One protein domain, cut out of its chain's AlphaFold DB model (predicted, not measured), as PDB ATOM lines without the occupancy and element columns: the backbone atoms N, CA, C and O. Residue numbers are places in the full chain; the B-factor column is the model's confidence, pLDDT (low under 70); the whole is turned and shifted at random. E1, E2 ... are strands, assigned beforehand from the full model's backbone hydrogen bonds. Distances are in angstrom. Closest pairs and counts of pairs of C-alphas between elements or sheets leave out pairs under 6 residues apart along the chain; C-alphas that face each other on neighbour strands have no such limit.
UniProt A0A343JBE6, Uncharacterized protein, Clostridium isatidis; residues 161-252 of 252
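Overview. This is residues 161 to 252 of the 252 residues of an uncharacterized protein of Clostridium isatidis (UniProt A0A343JBE6). With little regular structure, two small sheets, E2 E1 E3 E4 and E6 E5 E7, stand at an angle, joined where E4 runs on into E5 at 64 degrees, amid long loops. Residues 199 to 200 pair with E6. The 92 printed residues, class all strand, have no named helix and seven strands, E1 to E7, with only 33 residues; both sheets are antiparallel. The whole is compact, radius of gyration of the C-alphas 13.2 A, spanning 37 by 30 by 23 A.

Along the chain. E1, residues 167 to 172, begins at (8.177, 29.499, 10.820) and measures 16.0 A. E2 is 188 to 193, 15.5 A; E3 209 to 213; E4 218 to 220; E5 223 to 226; E6 232 to 236; E7 248 to 251, ending at (2.761, 48.070, 5.809).

Arrangement. Within hydrogen-bond range are N 169 and O 191 in hairpin E1 and E2, 2.9 A; N 170 and O 211 between E1 and E3, 2.8 A; N 212 and O 219 in hairpin E3 and E4, 2.8 A; N 234 and O 225 in hairpin E5 and E6, 2.8 A; N 224 and O 250 between E5 and E7, 2.9 A.

Size, cuts and confidence. The farthest C-alphas, Gly 177 and Asp 229, are 38.2 A apart. The printed part has no cut. Links E1 to E2, E2 to E3 and E6 to E7 are long. Residues 215 to 216, 238 to 244 and 251 to 252 have pLDDT under 70.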
ATOM      1  N   GLU A 161      -1.604  26.509   5.998       94.69
ATOM      2  CA  GLU A 161      -0.743  25.644   6.809       94.69
ATOM      3  C   GLU A 161       0.154  24.754   5.931       94.69
ATOM      4  O   GLU A 161      -0.327  23.995   5.083       94.69
ATOM      5  N   GLU A 162       1.468  24.806   6.157       91.00
ATOM      6  CA  GLU A 162       2.436  23.878   5.577       91.00
ATOM      7  C   GLU A 162       2.815  22.803   6.606       91.00
ATOM      8  O   GLU A 162       3.371  23.103   7.656       91.00
ATOM      9  N   VAL A 163       2.621  21.522   6.257       85.69
ATOM     10  CA  VAL A 163       2.924  20.360   7.129       85.69
ATOM     11  C   VAL A 163       4.348  20.382   7.704       85.69
ATOM     12  O   VAL A 163       4.574  19.908   8.810       85.69
ATOM     13  N   ASN A 164       5.306  20.928   6.951       85.12
ATOM     14  CA  ASN A 164       6.707  21.064   7.360       85.12
ATOM     15  C   ASN A 164       7.153  22.537   7.332       85.12
ATOM     16  O   ASN A 164       8.267  22.843   6.892       85.12
ATOM     17  N   GLY A 165       6.256  23.455   7.701       86.94
ATOM     18  CA  GLY A 165       6.611  24.849   7.934       86.94
ATOM     19  C   GLY A 165       7.667  24.959   9.039       86.94
ATOM     20  O   GLY A 165       7.679  24.175   9.986       86.94
ATOM     21  N   LEU A 166       8.605  25.885   8.858       90.06
ATOM     22  CA  LEU A 166       9.701  26.138   9.801       90.06
ATOM     23  C   LEU A 166       9.432  27.373  10.665       90.06
ATOM     24  O   LEU A 166      10.065  27.548  11.701       90.06
ATOM     25  N   ASP A 167       8.508  28.218  10.222       92.00
ATOM     26  CA  ASP A 167       8.177  29.499  10.820       92.00
ATOM     27  C   ASP A 167       6.730  29.447  11.312       92.00
ATOM     28  O   ASP A 167       5.847  29.027  10.566       92.00
ATOM     29  N   ILE A 168       6.457  29.905  12.536       94.31
ATOM     30  CA  ILE A 168       5.083  29.995  13.050       94.31
ATOM     31  C   ILE A 168       4.644  31.453  13.017       94.31
ATOM     32  O   ILE A 168       5.145  32.284  13.778       94.31
ATOM     33  N   ILE A 169       3.684  31.765  12.150       94.81
ATOM     34  CA  ILE A 169       3.051  33.080  12.112       94.81
ATOM     35  C   ILE A 169       1.771  33.034  12.932       94.81
ATOM     36  O   ILE A 169       0.853  32.269  12.635       94.81
ATOM     37  N   ARG A 170       1.680  33.910  13.927       95.75
ATOM     38  CA  ARG A 170       0.430  34.223  14.602       95.75
ATOM     39  C   ARG A 170      -0.266  35.368  13.878       95.75
ATOM     40  O   ARG A 170       0.283  36.459  13.730       95.75
ATOM     41  N   VAL A 171      -1.495  35.112  13.455       96.25
ATOM     42  CA  VAL A 171      -2.378  36.085  12.820       96.25
ATOM     43  C   VAL A 171      -3.441  36.510  13.814       96.25
ATOM     44  O   VAL A 171      -4.267  35.700  14.236       96.25
ATOM     45  N   TYR A 172      -3.434  37.783  14.178       95.75
ATOM     46  CA  TYR A 172      -4.440  38.388  15.035       95.75
ATOM     47  C   TYR A 172      -5.607  38.909  14.205       95.75
ATOM     48  O   TYR A 172      -5.424  39.512  13.146       95.75
ATOM     49  N   TYR A 173      -6.815  38.713  14.720       94.69
ATOM     50  CA  TYR A 173      -8.039  39.247  14.143       94.69
ATOM     51  C   TYR A 173      -8.881  39.938  15.213       94.69
ATOM     52  O   TYR A 173      -8.686  39.764  16.417       94.69
ATOM     53  N   ARG A 174      -9.816  40.773  14.763       91.69
ATOM     54  CA  ARG A 174     -10.689  41.537  15.656       91.69
ATOM     55  C   ARG A 174     -11.623  40.608  16.425       91.69
ATOM     56  O   ARG A 174     -12.236  39.708  15.853       91.69
ATOM     57  N   GLU A 175     -11.763  40.877  17.719       91.06
ATOM     58  CA  GLU A 175     -12.801  40.274  18.551       91.06
ATOM     59  C   GLU A 175     -14.192  40.597  17.958       91.06
ATOM     60  O   GLU A 175     -14.416  41.738  17.538       91.06
ATOM     61  N   PRO A 176     -15.135  39.634  17.907       84.12
ATOM     62  CA  PRO A 176     -16.475  39.889  17.389       84.12
ATOM     63  C   PRO A 176     -17.134  41.112  18.048       84.12
ATOM     64  O   PRO A 176     -17.160  41.243  19.270       84.12
ATOM     65  N   GLY A 177     -17.651  42.030  17.226       83.31
ATOM     66  CA  GLY A 177     -18.269  43.279  17.687       83.31
ATOM     67  C   GLY A 177     -17.294  44.416  18.027       83.31
ATOM     68  O   GLY A 177     -17.746  45.500  18.395       83.31
ATOM     69  N   LYS A 178     -15.973  44.223  17.896       87.75
ATOM     70  CA  LYS A 178     -14.973  45.289  18.077       87.75
ATOM     71  C   LYS A 178     -14.556  45.917  16.751       87.75
ATOM     72  O   LYS A 178     -14.414  45.248  15.730       87.75
ATOM     73  N   THR A 179     -14.299  47.222  16.787       85.56
ATOM     74  CA  THR A 179     -13.799  47.984  15.632       85.56
ATOM     75  C   THR A 179     -12.272  48.069  15.588       85.56
ATOM     76  O   THR A 179     -11.725  48.348  14.525       85.56
ATOM     77  N   TRP A 180     -11.582  47.769  16.693       87.50
ATOM     78  CA  TRP A 180     -10.119  47.743  16.798       87.50
ATOM     79  C   TRP A 180      -9.589  46.326  17.054       87.50
ATOM     80  O   TRP A 180     -10.309  45.457  17.550       87.50
ATOM     81  N   LEU A 181      -8.325  46.095  16.695       89.75
ATOM     82  CA  LEU A 181      -7.613  44.842  16.938       89.75
ATOM     83  C   LEU A 181      -6.885  44.912  18.284       89.75
ATOM     84  O   LEU A 181      -6.231  45.907  18.592       89.75
ATOM     85  N   GLU A 182      -6.983  43.843  19.068       88.69
ATOM     86  CA  GLU A 182      -6.208  43.653  20.294       88.69
ATOM     87  C   GLU A 182      -5.378  42.374  20.161       88.69
ATOM     88  O   GLU A 182      -5.882  41.359  19.681       88.69
ATOM     89  N   HIS A 183      -4.128  42.390  20.630       90.00
ATOM     90  CA  HIS A 183      -3.216  41.236  20.597       90.00
ATOM     91  C   HIS A 183      -3.562  40.182  21.664       90.00
ATOM     92  O   HIS A 183      -2.733  39.795  22.486       90.00
ATOM     93  N   LYS A 184      -4.813  39.715  21.673       91.19
ATOM     94  CA  LYS A 184      -5.310  38.654  22.558       91.19
ATOM     95  C   LYS A 184      -5.100  37.287  21.891       91.19
ATOM     96  O   LYS A 184      -5.708  37.051  20.850       91.19
ATOM     97  N   PRO A 185      -4.357  36.340  22.501       89.75
ATOM     98  CA  PRO A 185      -4.123  35.015  21.912       89.75
ATOM     99  C   PRO A 185      -5.403  34.250  21.536       89.75
ATOM    100  O   PRO A 185      -5.436  33.549  20.530       89.75
ATOM    101  N   LYS A 186      -6.496  34.436  22.293       94.12
ATOM    102  CA  LYS A 186      -7.804  33.836  21.980       94.12
ATOM    103  C   LYS A 186      -8.342  34.259  20.604       94.12
ATOM    104  O   LYS A 186      -8.975  33.446  19.942       94.12
ATOM    105  N   TYR A 187      -8.068  35.488  20.163       94.88
ATOM    106  CA  TYR A 187      -8.480  36.025  18.860       94.88
ATOM    107  C   TYR A 187      -7.308  36.010  17.875       94.88
ATOM    108  O   TYR A 187      -6.979  37.008  17.232       94.88
ATOM    109  N   SER A 188      -6.639  34.860  17.806       95.88
ATOM    110  CA  SER A 188      -5.548  34.626  16.873       95.88
ATOM    111  C   SER A 188      -5.554  33.203  16.319       95.88
ATOM    112  O   SER A 188      -6.185  32.296  16.878       95.88
ATOM    113  N   VAL A 189      -4.871  33.030  15.191       96.69
ATOM    114  CA  VAL A 189      -4.599  31.740  14.553       96.69
ATOM    115  C   VAL A 189      -3.095  31.611  14.385       96.69
ATOM    116  O   VAL A 189      -2.458  32.541  13.902       96.69
ATOM    117  N   GLU A 190      -2.530  30.485  14.791       96.25
ATOM    118  CA  GLU A 190      -1.121  30.166  14.559       96.25
ATOM    119  C   GLU A 190      -1.026  29.227  13.370       96.25
ATOM    120  O   GLU A 190      -1.721  28.214  13.349       96.25
ATOM    121  N   ILE A 191      -0.203  29.599  12.392       96.31
ATOM    122  CA  ILE A 191      -0.036  28.874  11.136       96.31
ATOM    123  C   ILE A 191       1.445  28.567  10.938       96.31
ATOM    124  O   ILE A 191       2.274  29.485  10.972       96.31
ATOM    125  N   SER A 192       1.776  27.299  10.702       95.38
ATOM    126  CA  SER A 192       3.122  26.890  10.301       95.38
ATOM    127  C   SER A 192       3.326  27.148   8.812       95.38
ATOM    128  O   SER A 192       2.551  26.699   7.967       95.38
ATOM    129  N   VAL A 193       4.376  27.888   8.467       92.69
ATOM    130  CA  VAL A 193       4.679  28.317   7.097       92.69
ATOM    131  C   VAL A 193       6.174  28.226   6.795       92.69
ATOM    132  O   VAL A 193       7.005  27.966   7.663       92.69
ATOM    133  N   ASN A 194       6.538  28.436   5.531       90.00
ATOM    134  CA  ASN A 194       7.927  28.571   5.112       90.00
ATOM    135  C   ASN A 194       8.148  29.951   4.482       90.00
ATOM    136  O   ASN A 194       7.882  30.157   3.293       90.00
ATOM    137  N   LEU A 195       8.651  30.904   5.270       89.25
ATOM    138  CA  LEU A 195       8.827  32.288   4.825       89.25
ATOM    139  C   LEU A 195       9.867  32.420   3.704       89.25
ATOM    140  O   LEU A 195       9.750  33.319   2.869       89.25
ATOM    141  N   ASN A 196      10.835  31.501   3.622       86.12
ATOM    142  CA  ASN A 196      11.853  31.502   2.565       86.12
ATOM    143  C   ASN A 196      11.263  31.241   1.171       86.12
ATOM    144  O   ASN A 196      11.788  31.745   0.180       86.12
ATOM    145  N   LYS A 197      10.164  30.478   1.075       86.81
ATOM    146  CA  LYS A 197       9.446  30.247  -0.193       86.81
ATOM    147  C   LYS A 197       8.496  31.392  -0.562       86.81
ATOM    148  O   LYS A 197       8.016  31.443  -1.696       86.81
ATOM    149  N   GLY A 198       8.191  32.273   0.390       88.56
ATOM    150  CA  GLY A 198       7.060  33.188   0.308       88.56
ATOM    151  C   GLY A 198       5.714  32.478   0.494       88.56
ATOM    152  O   GLY A 198       5.545  31.282   0.235       88.56
ATOM    153  N   LEU A 199       4.721  33.243   0.925       93.12
ATOM    154  CA  LEU A 199       3.385  32.751   1.228       93.12
ATOM    155  C   LEU A 199       2.492  32.749  -0.015       93.12
ATOM    156  O   LEU A 199       2.684  33.564  -0.923       93.12
ATOM    157  N   PRO A 200       1.513  31.835  -0.102       93.62
ATOM    158  CA  PRO A 200       0.477  31.914  -1.122       93.62
ATOM    159  C   PRO A 200      -0.242  33.275  -1.114       93.62
ATOM    160  O   PRO A 200      -0.390  33.907  -0.069       93.62
ATOM    161  N   LEU A 201      -0.713  33.712  -2.284       95.06
ATOM    162  CA  LEU A 201      -1.456  34.968  -2.426       95.06
ATOM    163  C   LEU A 201      -2.701  35.026  -1.525       95.06
ATOM    164  O   LEU A 201      -3.398  34.025  -1.360       95.06
ATOM    165  N   GLY A 202      -3.002  36.212  -0.994       95.12
ATOM    166  CA  GLY A 202      -4.162  36.469  -0.138       95.12
ATOM    167  C   GLY A 202      -3.936  36.195   1.349       95.12
ATOM    168  O   GLY A 202      -4.896  36.274   2.114       95.12
ATOM    169  N   PHE A 203      -2.705  35.867   1.761       96.19
ATOM    170  CA  PHE A 203      -2.367  35.646   3.168       96.19
ATOM    171  C   PHE A 203      -2.460  36.944   3.979       96.19
ATOM    172  O   PHE A 203      -3.094  36.979   5.032       96.19
ATOM    173  N   THR A 204      -1.851  38.025   3.484       94.50
ATOM    174  CA  THR A 204      -1.876  39.334   4.144       94.50
ATOM    175  C   THR A 204      -3.130  40.120   3.766       94.50
ATOM    176  O   THR A 204      -3.408  40.351   2.582       94.50
ATOM    177  N   ARG A 205      -3.879  40.557   4.782       92.38
ATOM    178  CA  ARG A 205      -5.200  41.183   4.668       92.38
ATOM    179  C   ARG A 205      -5.297  42.424   5.553       92.38
ATOM    180  O   ARG A 205      -4.687  42.508   6.617       92.38
ATOM    181  N   ILE A 206      -6.099  43.392   5.118       87.88
ATOM    182  CA  ILE A 206      -6.364  44.617   5.880       87.88
ATOM    183  C   ILE A 206      -7.225  44.279   7.106       87.88
ATOM    184  O   ILE A 206      -8.165  43.494   7.021       87.88
ATOM    185  N   GLY A 207      -6.922  44.896   8.250       88.88
ATOM    186  CA  GLY A 207      -7.665  44.682   9.498       88.88
ATOM    187  C   GLY A 207      -7.215  43.465  10.313       88.88
ATOM    188  O   GLY A 207      -7.908  43.107  11.270       88.88
ATOM    189  N   TYR A 208      -6.074  42.877   9.947       93.19
ATOM    190  CA  TYR A 208      -5.358  41.822  10.664       93.19
ATOM    191  C   TYR A 208      -3.956  42.319  11.033       93.19
ATOM    192  O   TYR A 208      -3.439  43.248  10.404       93.19
ATOM    193  N   ASP A 209      -3.353  41.703  12.046       93.06
ATOM    194  CA  ASP A 209      -1.960  41.949  12.430       93.06
ATOM    195  C   ASP A 209      -1.204  40.622  12.529       93.06
ATOM    196  O   ASP A 209      -1.804  39.571  12.766       93.06
ATOM    197  N   TYR A 210       0.106  40.661  12.318       93.62
ATOM    198  CA  TYR A 210       0.912  39.472  12.056       93.62
ATOM    199  C   TYR A 210       2.179  39.485  12.898       93.62
ATOM    200  O   TYR A 210       2.911  40.477  12.937       93.62
ATOM    201  N   GLU A 211       2.469  38.356  13.532       92.19
ATOM    202  CA  GLU A 211       3.623  38.208  14.407       92.19
ATOM    203  C   GLU A 211       4.316  36.870  14.148       92.19
ATOM    204  O   GLU A 211       3.676  35.822  14.136       92.19
ATOM    205  N   LEU A 212       5.626  36.896  13.917       92.50
ATOM    206  CA  LEU A 212       6.450  35.695  13.857       92.50
ATOM    207  C   LEU A 212       6.832  35.287  15.272       92.50
ATOM    208  O   LEU A 212       7.419  36.074  16.018       92.50
ATOM    209  N   LEU A 213       6.494  34.053  15.625       90.12
ATOM    210  CA  LEU A 213       6.864  33.461  16.896       90.12
ATOM    211  C   LEU A 213       8.255  32.832  16.767       90.12
ATOM    212  O   LEU A 213       8.453  31.903  15.986       90.12
ATOM    213  N   HIS A 214       9.208  33.329  17.553       81.19
ATOM    214  CA  HIS A 214      10.493  32.681  17.801       81.19
ATOM    215  C   HIS A 214      10.602  32.268  19.270       81.19
ATOM    216  O   HIS A 214       9.908  32.813  20.129       81.19
ATOM    217  N   GLU A 215      11.504  31.325  19.559       67.50
ATOM    218  CA  GLU A 215      11.721  30.775  20.907       67.50
ATOM    219  C   GLU A 215      11.995  31.859  21.965       67.50
ATOM    220  O   GLU A 215      11.577  31.719  23.112       67.50
ATOM    221  N   GLU A 216      12.647  32.960  21.578       69.00
ATOM    222  CA  GLU A 216      13.101  34.006  22.505       69.00
ATOM    223  C   GLU A 216      12.296  35.314  22.433       69.00
ATOM    224  O   GLU A 216      12.343  36.122  23.360       69.00
ATOM    225  N   SER A 217      11.569  35.571  21.339       77.94
ATOM    226  CA  SER A 217      10.768  36.793  21.184       77.94
ATOM    227  C   SER A 217       9.747  36.683  20.056       77.94
ATOM    228  O   SER A 217       9.935  35.945  19.090       77.94
ATOM    229  N   ALA A 218       8.665  37.452  20.165       81.94
ATOM    230  CA  ALA A 218       7.708  37.631  19.083       81.94
ATOM    231  C   ALA A 218       8.090  38.875  18.266       81.94
ATOM    232  O   ALA A 218       8.423  39.921  18.832       81.94
ATOM    233  N   GLN A 219       8.082  38.760  16.939       87.94
ATOM    234  CA  GLN A 219       8.482  39.839  16.041       87.94
ATOM    235  C   GLN A 219       7.334  40.230  15.111       87.94
ATOM    236  O   GLN A 219       6.801  39.400  14.376       87.94
ATOM    237  N   LYS A 220       6.965  41.512  15.112       89.12
ATOM    238  CA  LYS A 220       5.838  42.017  14.319       89.12
ATOM    239  C   LYS A 220       6.194  42.177  12.848       89.12
ATOM    240  O   LYS A 220       7.276  42.663  12.514       89.12
ATOM    241  N   LEU A 221       5.252  41.844  11.972       89.06
ATOM    242  CA  LEU A 221       5.349  42.158  10.553       89.06
ATOM    243  C   LEU A 221       5.482  43.676  10.366       89.06
ATOM    244  O   LEU A 221       4.776  44.459  10.996       89.06
ATOM    245  N   LYS A 222       6.397  44.087   9.489       86.88
ATOM    246  CA  LYS A 222       6.611  45.495   9.126       86.88
ATOM    247  C   LYS A 222       6.068  45.811   7.748       86.88
ATOM    248  O   LYS A 222       5.423  46.832   7.556       86.88
ATOM    249  N   VAL A 223       6.323  44.931   6.789       88.25
ATOM    250  CA  VAL A 223       5.830  45.087   5.424       88.25
ATOM    251  C   VAL A 223       5.611  43.719   4.802       88.25
ATOM    252  O   VAL A 223       6.380  42.784   5.045       88.25
ATOM    253  N   SER A 224       4.578  43.605   3.974       90.75
ATOM    254  CA  SER A 224       4.485  42.534   2.995       90.75
ATOM    255  C   SER A 224       4.321  43.090   1.588       90.75
ATOM    256  O   SER A 224       3.779  44.178   1.363       90.75
ATOM    257  N   TYR A 225       4.859  42.353   0.624       90.69
ATOM    258  CA  TYR A 225       4.893  42.753  -0.778       90.69
ATOM    259  C   TYR A 225       4.815  41.537  -1.700       90.69
ATOM    260  O   TYR A 225       5.064  40.405  -1.285       90.69
ATOM    261  N   LEU A 226       4.468  41.761  -2.964       89.81
ATOM    262  CA  LEU A 226       4.438  40.702  -3.973       89.81
ATOM    263  C   LEU A 226       5.848  40.311  -4.428       89.81
ATOM    264  O   LEU A 226       6.692  41.169  -4.696       89.81
ATOM    265  N   SER A 227       6.084  39.007  -4.577       87.62
ATOM    266  CA  SER A 227       7.296  38.461  -5.196       87.62
ATOM    267  C   SER A 227       7.520  39.010  -6.611       87.62
ATOM    268  O   SER A 227       6.634  39.596  -7.235       87.62
ATOM    269  N   GLU A 228       8.723  38.821  -7.161       82.44
ATOM    270  CA  GLU A 228       9.057  39.335  -8.496       82.44
ATOM    271  C   GLU A 228       8.121  38.836  -9.599       82.44
ATOM    272  O   GLU A 228       7.722  39.619 -10.458       82.44
ATOM    273  N   ASP A 229       7.717  37.571  -9.510       81.81
ATOM    274  CA  ASP A 229       6.787  36.911 -10.424       81.81
ATOM    275  C   ASP A 229       5.300  37.165 -10.099       81.81
ATOM    276  O   ASP A 229       4.424  36.676 -10.813       81.81
ATOM    277  N   ASN A 230       4.996  37.934  -9.045       82.94
ATOM    278  CA  ASN A 230       3.647  38.231  -8.555       82.94
ATOM    279  C   ASN A 230       2.804  36.977  -8.224       82.94
ATOM    280  O   ASN A 230       1.577  36.989  -8.381       82.94
ATOM    281  N   LYS A 231       3.447  35.879  -7.798       86.31
ATOM    282  CA  LYS A 231       2.775  34.611  -7.438       86.31
ATOM    283  C   LYS A 231       2.769  34.311  -5.942       86.31
ATOM    284  O   LYS A 231       2.066  33.394  -5.516       86.31
ATOM    285  N   ARG A 232       3.547  35.045  -5.148       90.88
ATOM    286  CA  ARG A 232       3.694  34.859  -3.703       90.88
ATOM    287  C   ARG A 232       3.700  36.205  -2.985       90.88
ATOM    288  O   ARG A 232       4.042  37.233  -3.566       90.88
ATOM    289  N   GLU A 233       3.348  36.176  -1.710       93.81
ATOM    290  CA  GLU A 233       3.508  37.290  -0.779       93.81
ATOM    291  C   GLU A 233       4.768  37.061   0.059       93.81
ATOM    292  O   GLU A 233       5.007  35.969   0.573       93.81
ATOM    293  N   VAL A 234       5.605  38.083   0.178       91.12
ATOM    294  CA  VAL A 234       6.847  38.045   0.948       91.12
ATOM    295  C   VAL A 234       6.669  38.907   2.184       91.12
ATOM    296  O   VAL A 234       6.320  40.080   2.076       91.12
ATOM    297  N   LEU A 235       6.924  38.326   3.354       89.94
ATOM    298  CA  LEU A 235       6.808  39.002   4.644       89.94
ATOM    299  C   LEU A 235       8.189  39.488   5.099       89.94
ATOM    300  O   LEU A 235       9.203  38.792   4.953       89.94
ATOM    301  N   ARG A 236       8.242  40.699   5.654       85.88
ATOM    302  CA  ARG A 236       9.447  41.289   6.245       85.88
ATOM    303  C   ARG A 236       9.151  41.784   7.645       85.88
ATOM    304  O   ARG A 236       8.272  42.614   7.862       85.88
ATOM    305  N   ILE A 237       9.930  41.263   8.580       78.25
ATOM    306  CA  ILE A 237       9.698  41.409  10.016       78.25
ATOM    307  C   ILE A 237      10.756  42.325  10.667       78.25
ATOM    308  O   ILE A 237      10.444  43.044  11.606       78.25
ATOM    309  N   ASN A 238      11.975  42.410  10.104       65.94
ATOM    310  CA  ASN A 238      13.104  43.129  10.730       65.94
ATOM    311  C   ASN A 238      13.788  44.221   9.874       65.94
ATOM    312  O   ASN A 238      14.674  44.903  10.384       65.94
ATOM    313  N   ARG A 239      13.445  44.414   8.588       55.75
ATOM    314  CA  ARG A 239      14.095  45.428   7.722       55.75
ATOM    315  C   ARG A 239      13.097  46.164   6.829       55.75
ATOM    316  O   ARG A 239      12.244  45.527   6.217       55.75
ATOM    317  N   VAL A 240      13.274  47.485   6.733       56.09
ATOM    318  CA  VAL A 240      12.505  48.428   5.894       56.09
ATOM    319  C   VAL A 240      13.344  48.860   4.684       56.09
ATOM    320  O   VAL A 240      13.343  50.020   4.287       56.09
ATOM    321  N   GLU A 241      14.117  47.947   4.090       57.91
ATOM    322  CA  GLU A 241      14.493  48.178   2.692       57.91
ATOM    323  C   GLU A 241      13.213  47.973   1.896       57.91
ATOM    324  O   GLU A 241      12.828  46.839   1.604       57.91
ATOM    325  N   CYS A 242      12.490  49.074   1.679       52.69
ATOM    326  CA  CYS A 242      11.252  49.065   0.928       52.69
ATOM    327  C   CYS A 242      11.572  48.574  -0.485       52.69
ATOM    328  O   CYS A 242      12.294  49.255  -1.221       52.69
ATOM    329  N   PRO A 243      11.049  47.406  -0.894       60.75
ATOM    330  CA  PRO A 243      11.014  47.083  -2.306       60.75
ATOM    331  C   PRO A 243      10.152  48.134  -3.016       60.75
ATOM    332  O   PRO A 243       9.423  48.885  -2.371       60.75
ATOM    333  N   ASN A 244      10.242  48.185  -4.346       66.19
ATOM    334  CA  ASN A 244       9.451  49.089  -5.183       66.19
ATOM    335  C   ASN A 244       8.016  49.255  -4.639       66.19
ATOM    336  O   ASN A 244       7.283  48.268  -4.549       66.19
ATOM    337  N   GLU A 245       7.642  50.491  -4.288       72.88
ATOM    338  CA  GLU A 245       6.391  50.832  -3.589       72.88
ATOM    339  C   GLU A 245       5.151  50.239  -4.271       72.88
ATOM    340  O   GLU A 245       4.222  49.804  -3.597       72.88
ATOM    341  N   SER A 246       5.178  50.106  -5.603       76.56
ATOM    342  CA  SER A 246       4.103  49.490  -6.397       76.56
ATOM    343  C   SER A 246       3.792  48.024  -6.055       76.56
ATOM    344  O   SER A 246       2.756  47.509  -6.472       76.56
ATOM    345  N   LYS A 247       4.672  47.331  -5.322       79.75
ATOM    346  CA  LYS A 247       4.497  45.927  -4.918       79.75
ATOM    347  C   LYS A 247       4.069  45.753  -3.466       79.75
ATOM    348  O   LYS A 247       3.786  44.620  -3.075       79.75
ATOM    349  N   ILE A 248       4.060  46.823  -2.672       81.94
ATOM    350  CA  ILE A 248       3.664  46.772  -1.263       81.94
ATOM    351  C   ILE A 248       2.164  46.474  -1.187       81.94
ATOM    352  O   ILE A 248       1.357  47.120  -1.849       81.94
ATOM    353  N   ILE A 249       1.795  45.477  -0.383       83.31
ATOM    354  CA  ILE A 249       0.396  45.063  -0.183       83.31
ATOM    355  C   ILE A 249      -0.096  45.332   1.243       83.31
ATOM    356  O   ILE A 249      -1.303  45.421   1.459       83.31
ATOM    357  N   TRP A 250       0.823  45.466   2.204       81.88
ATOM    358  CA  TRP A 250       0.550  45.853   3.586       81.88
ATOM    359  C   TRP A 250       1.815  46.440   4.218       81.88
ATOM    360  O   TRP A 250       2.914  45.945   3.964       81.88
ATOM    361  N   ALA A 251       1.669  47.467   5.052       68.06
ATOM    362  CA  ALA A 251       2.761  48.070   5.809       68.06
ATOM    363  C   ALA A 251       2.258  48.567   7.174       68.06
ATOM    364  O   ALA A 251       1.108  49.005   7.272       68.06
ATOM    365  N   TYR A 252       3.126  48.492   8.187       64.38
ATOM    366  CA  TYR A 252       2.903  48.971   9.555       64.38
ATOM    367  C   TYR A 252       3.748  50.199   9.877       64.38
ATOM    368  O   TYR A 252       4.986  50.123   9.678       64.38
TER     369      TYR A 252